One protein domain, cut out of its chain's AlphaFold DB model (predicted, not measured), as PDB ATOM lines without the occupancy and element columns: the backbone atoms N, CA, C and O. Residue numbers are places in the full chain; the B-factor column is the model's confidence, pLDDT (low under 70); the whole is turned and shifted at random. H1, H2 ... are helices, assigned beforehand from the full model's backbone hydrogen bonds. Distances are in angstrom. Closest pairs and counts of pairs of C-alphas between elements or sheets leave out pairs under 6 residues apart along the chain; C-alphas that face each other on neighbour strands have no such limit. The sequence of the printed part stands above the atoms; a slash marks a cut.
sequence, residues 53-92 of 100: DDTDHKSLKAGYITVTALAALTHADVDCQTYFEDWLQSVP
ATOM      1  N   ASP A  53      68.768  94.853  42.931       65.00
ATOM      2  CA  ASP A  53      69.803  94.177  42.126       65.00
ATOM      3  C   ASP A  53      70.518  95.088  41.108       65.00
ATOM      4  O   ASP A  53      70.289  95.011  39.894       65.00
ATOM      5  N   ASP A  54      71.365  95.990  41.617       69.19
ATOM      6  CA  ASP A  54      72.187  96.917  40.826       69.19
ATOM      7  C   ASP A  54      73.401  96.184  40.225       69.19
ATOM      8  O   ASP A  54      74.562  96.557  40.405       69.19
ATOM      9  N   THR A  55      73.129  95.065  39.548       83.75
ATOM     10  CA  THR A  55      74.136  94.291  38.826       83.75
ATOM     11  C   THR A  55      74.380  94.933  37.460       83.75
ATOM     12  O   THR A  55      73.452  95.319  36.737       83.75
ATOM     13  N   ASP A  56      75.645  95.003  37.053       88.25
ATOM     14  CA  ASP A  56      76.062  95.543  35.758       88.25
ATOM     15  C   ASP A  56      75.339  94.894  34.565       88.25
ATOM     16  O   ASP A  56      74.943  95.583  33.627       88.25
ATOM     17  N   HIS A  57      75.056  93.595  34.620       87.50
ATOM     18  CA  HIS A  57      74.296  92.865  33.604       87.50
ATOM     19  C   HIS A  57      72.911  93.456  33.307       87.50
ATOM     20  O   HIS A  57      72.505  93.559  32.145       87.50
ATOM     21  N   LYS A  58      72.167  93.860  34.343       86.25
ATOM     22  CA  LYS A  58      70.824  94.443  34.194       86.25
ATOM     23  C   LYS A  58      70.911  95.801  33.501       86.25
ATOM     24  O   LYS A  58      70.180  96.057  32.542       86.25
ATOM     25  N   SER A  59      71.870  96.618  33.926       87.25
ATOM     26  CA  SER A  59      72.158  97.922  33.327       87.25
ATOM     27  C   SER A  59      72.618  97.804  31.868       87.25
ATOM     28  O   SER A  59      72.184  98.591  31.022       87.25
ATOM     29  N   LEU A  60      73.406  96.775  31.536       87.12
ATOM     30  CA  LEU A  60      73.840  96.496  30.164       87.12
ATOM     31  C   LEU A  60      72.655  96.139  29.256       87.12
ATOM     32  O   LEU A  60      72.539  96.672  28.154       87.12
ATOM     33  N   LYS A  61      71.736  95.280  29.720       88.06
ATOM     34  CA  LYS A  61      70.520  94.924  28.963       88.06
ATOM     35  C   LYS A  61      69.617  96.124  28.674       88.06
ATOM     36  O   LYS A  61      68.938  96.132  27.651       88.06
ATOM     37  N   ALA A  62      69.615  97.120  29.555       87.06
ATOM     38  CA  ALA A  62      68.860  98.356  29.378       87.06
ATOM     39  C   ALA A  62      69.563  99.385  28.462       87.06
ATOM     40  O   ALA A  62      69.006 100.452  28.208       87.06
ATOM     41  N   GLY A  63      70.754  99.072  27.933       83.94
ATOM     42  CA  GLY A  63      71.482  99.920  26.984       83.94
ATOM     43  C   GLY A  63      72.366 100.990  27.628       83.94
ATOM     44  O   GLY A  63      72.827 101.896  26.933       83.94
ATOM     45  N   TYR A  64      72.615 100.909  28.937       86.94
ATOM     46  CA  TYR A  64      73.510 101.836  29.625       86.94
ATOM     47  C   TYR A  64      74.976 101.406  29.508       86.94
ATOM     48  O   TYR A  64      75.300 100.221  29.471       86.94
ATOM     49  N   ILE A  65      75.881 102.389  29.525       86.56
ATOM     50  CA  ILE A  65      77.304 102.146  29.787       86.56
ATOM     51  C   ILE A  65      77.458 101.773  31.262       86.56
ATOM     52  O   ILE A  65      77.098 102.559  32.148       86.56
ATOM     53  N   THR A  66      78.024 100.597  31.517       88.69
ATOM     54  CA  THR A  66      78.213 100.033  32.855       88.69
ATOM     55  C   THR A  66      79.669 100.152  33.297       88.69
ATOM     56  O   THR A  66      80.592 100.005  32.498       88.69
ATOM     57  N   VAL A  67      79.890 100.478  34.573       87.94
ATOM     58  CA  VAL A  67      81.232 100.589  35.164       87.94
ATOM     59  C   VAL A  67      81.228  99.890  36.512       87.94
ATOM     60  O   VAL A  67      80.673 100.410  37.479       87.94
ATOM     61  N   THR A  68      81.900  98.746  36.569       89.12
ATOM     62  CA  THR A  68      82.065  97.938  37.780       89.12
ATOM     63  C   THR A  68      83.490  98.112  38.284       89.12
ATOM     64  O   THR A  68      84.447  97.696  37.631       89.12
ATOM     65  N   ALA A  69      83.660  98.777  39.428       84.69
ATOM     66  CA  ALA A  69      84.978  98.910  40.035       84.69
ATOM     67  C   ALA A  69      85.429  97.544  40.571       84.69
ATOM     68  O   ALA A  69      84.779  96.976  41.444       84.69
ATOM     69  N   LEU A  70      86.545  97.026  40.060       83.00
ATOM     70  CA  LEU A  70      87.163  95.806  40.569       83.00
ATOM     71  C   LEU A  70      88.228  96.178  41.601       83.00
ATOM     72  O   LEU A  70      89.097  97.011  41.332       83.00
ATOM     73  N   ALA A  71      88.172  95.567  42.781       79.44
ATOM     74  CA  ALA A  71      89.264  95.648  43.742       79.44
ATOM     75  C   ALA A  71      90.416  94.727  43.303       79.44
ATOM     76  O   ALA A  71      90.187  93.682  42.691       79.44
ATOM     77  N   ALA A  72      91.659  95.092  43.631       74.56
ATOM     78  CA  ALA A  72      92.775  94.156  43.528       74.56
ATOM     79  C   ALA A  72      92.472  92.937  44.412       74.56
ATOM     80  O   ALA A  72      91.964  93.120  45.517       74.56
ATOM     81  N   LEU A  73      92.751  91.728  43.905       65.50
ATOM     82  CA  LEU A  73      92.477  90.440  44.555       65.50
ATOM     83  C   LEU A  73      92.983  90.460  46.005       65.50
ATOM     84  O   LEU A  73      94.157  90.214  46.276       65.50
ATOM     85  N   THR A  74      92.100  90.795  46.937       67.62
ATOM     86  CA  THR A  74      92.309  90.528  48.354       67.62
ATOM     87  C   THR A  74      91.756  89.145  48.645       67.62
ATOM     88  O   THR A  74      91.130  88.526  47.782       67.62
ATOM     89  N   HIS A  75      92.093  88.637  49.829       64.75
ATOM     90  CA  HIS A  75      91.728  87.312  50.306       64.75
ATOM     91  C   HIS A  75      90.311  86.934  49.860       64.75
ATOM     92  O   HIS A  75      89.394  87.744  50.002       64.75
ATOM     93  N   ALA A  76      90.147  85.723  49.313       69.50
ATOM     94  CA  ALA A  76      88.822  85.211  48.984       69.50
ATOM     95  C   ALA A  76      87.912  85.377  50.205       69.50
ATOM     96  O   ALA A  76      88.398  85.271  51.336       69.50
ATOM     97  N   ASP A  77      86.627  85.635  49.968       77.38
ATOM     98  CA  ASP A  77      85.636  85.717  51.037       77.38
ATOM     99  C   ASP A  77      85.828  84.550  52.026       77.38
ATOM    100  O   ASP A  77      86.229  83.446  51.637       77.38
ATOM    101  N   VAL A  78      85.620  84.804  53.314       75.38
ATOM    102  CA  VAL A  78      85.778  83.794  54.370       75.38
ATOM    103  C   VAL A  78      84.907  82.569  54.066       75.38
ATOM    104  O   VAL A  78      85.345  81.433  54.271       75.38
ATOM    105  N   ASP A  79      83.737  82.783  53.465       78.88
ATOM    106  CA  ASP A  79      82.838  81.708  53.038       78.88
ATOM    107  C   ASP A  79      83.411  80.904  51.857       78.88
ATOM    108  O   ASP A  79      83.262  79.684  51.781       78.88
ATOM    109  N   CYS A  80      84.158  81.551  50.958       79.31
ATOM    110  CA  CYS A  80      84.871  80.854  49.887       79.31
ATOM    111  C   CYS A  80      86.010  79.992  50.447       79.31
ATOM    112  O   CYS A  80      86.211  78.869  49.994       79.31
ATOM    113  N   GLN A  81      86.760  80.496  51.430       80.56
ATOM    114  CA  GLN A  81      87.862  79.743  52.037       80.56
ATOM    115  C   GLN A  81      87.368  78.488  52.752       80.56
ATOM    116  O   GLN A  81      87.912  77.409  52.532       80.56
ATOM    117  N   THR A  82      86.326  78.625  53.574       83.69
ATOM    118  CA  THR A  82      85.726  77.494  54.296       83.69
ATOM    119  C   THR A  82      85.191  76.441  53.329       83.69
ATOM    120  O   THR A  82      85.498  75.262  53.491       83.69
ATOM    121  N   TYR A  83      84.506  76.863  52.260       83.88
ATOM    122  CA  TYR A  83      84.074  75.962  51.192       83.88
ATOM    123  C   TYR A  83      85.242  75.182  50.568       83.88
ATOM    124  O   TYR A  83      85.145  73.967  50.378       83.88
ATOM    125  N   PHE A  84      86.351  75.855  50.243       83.12
ATOM    126  CA  PHE A  84      87.496  75.191  49.616       83.12
ATOM    127  C   PHE A  84      88.234  74.243  50.564       83.12
ATOM    128  O   PHE A  84      88.655  73.178  50.116       83.12
ATOM    129  N   GLU A  85      88.374  74.585  51.844       84.44
ATOM    130  CA  GLU A  85      89.001  73.707  52.841       84.44
ATOM    131  C   GLU A  85      88.191  72.421  53.055       84.44
ATOM    132  O   GLU A  85      88.748  71.319  52.999       84.44
ATOM    133  N   ASP A  86      86.870  72.536  53.205       86.69
ATOM    134  CA  ASP A  86      85.982  71.375  53.334       86.69
ATOM    135  C   ASP A  86      86.000  70.517  52.062       86.69
ATOM    136  O   ASP A  86      86.091  69.283  52.117       86.69
ATOM    137  N   TRP A  87      85.981  71.163  50.892       85.06
ATOM    138  CA  TRP A  87      86.076  70.462  49.618       85.06
ATOM    139  C   TRP A  87      87.403  69.708  49.484       85.06
ATOM    140  O   TRP A  87      87.390  68.524  49.146       85.06
ATOM    141  N   LEU A  88      88.541  70.328  49.805       81.31
ATOM    142  CA  LEU A  88      89.860  69.689  49.721       81.31
ATOM    143  C   LEU A  88      89.996  68.489  50.661       81.31
ATOM    144  O   LEU A  88      90.613  67.491  50.283       81.31
ATOM    145  N   GLN A  89      89.401  68.544  51.854       78.44
ATOM    146  CA  GLN A  89      89.365  67.397  52.767       78.44
ATOM    147  C   GLN A  89      88.557  66.223  52.200       78.44
ATOM    148  O   GLN A  89      88.877  65.064  52.475       78.44
ATOM    149  N   SER A  90      87.534  66.509  51.393       73.00
ATOM    150  CA  SER A  90      86.698  65.489  50.753       73.00
ATOM    151  C   SER A  90      87.350  64.824  49.533       73.00
ATOM    152  O   SER A  90      86.889  63.765  49.102       73.00
ATOM    153  N   VAL A  91      88.431  65.399  48.988       73.06
ATOM    154  CA  VAL A  91      89.174  64.815  47.863       73.06
ATOM    155  C   VAL A  91      90.071  63.685  48.385       73.06
ATOM    156  O   VAL A  91      91.009  63.945  49.144       73.06
ATOM    157  N   PRO A  92      89.848  62.417  47.978       71.94
ATOM    158  CA  PRO A  92      90.734  61.325  48.351       71.94
ATOM    159  C   PRO A  92      92.160  61.654  47.912       71.94
ATOM    160  O   PRO A  92      92.408  61.939  46.738       71.94
TER     161      PRO A  92
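What this domain is: This is residues 53 to 92 of the 100 residues of an uncharacterized protein of Trifolium subterraneum (UniProt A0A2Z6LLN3). A long, thin arch of chain joins a short helix, H1, near one end to a longer helix, H2, at the other, with no core between them. Residues 69 to 92, which include H2, stand free and stick out from the end that holds H1. The printed part has 40 residues with two named helices, H1 then H2, and no named strand; under half of the residues are in named elements, and the class is all helix. It is extended, with a radius of gyration of the C-alphas of 16.5 A and spans of 48 by 20 by 15 A.

Where its parts are: H1, residues 56 to 61, begins at C-alpha 56 (76.062, 95.543, 35.758) and is 8.8 A long. H2, residues 78 to 90, is 18.7 A long from first to last C-alpha and ends at C-alpha 90 (86.698, 65.489, 50.753).

How they stand to each other: H1 and H2 are apart, with no C-alpha of the one within 8 A of the other. In both helices every O i to N i+4 pair is within hydrogen-bond range.

The domain as a whole: The two C-alphas farthest apart, those of Gly 63 and Pro 92, are 48.1 A from each other. The printed part has no cut. The link from H1 to H2, residues 62 to 77, is long. The mean pLDDT of the printed part is 80.4, with residues 53 to 54 and 73 to 76 under 70.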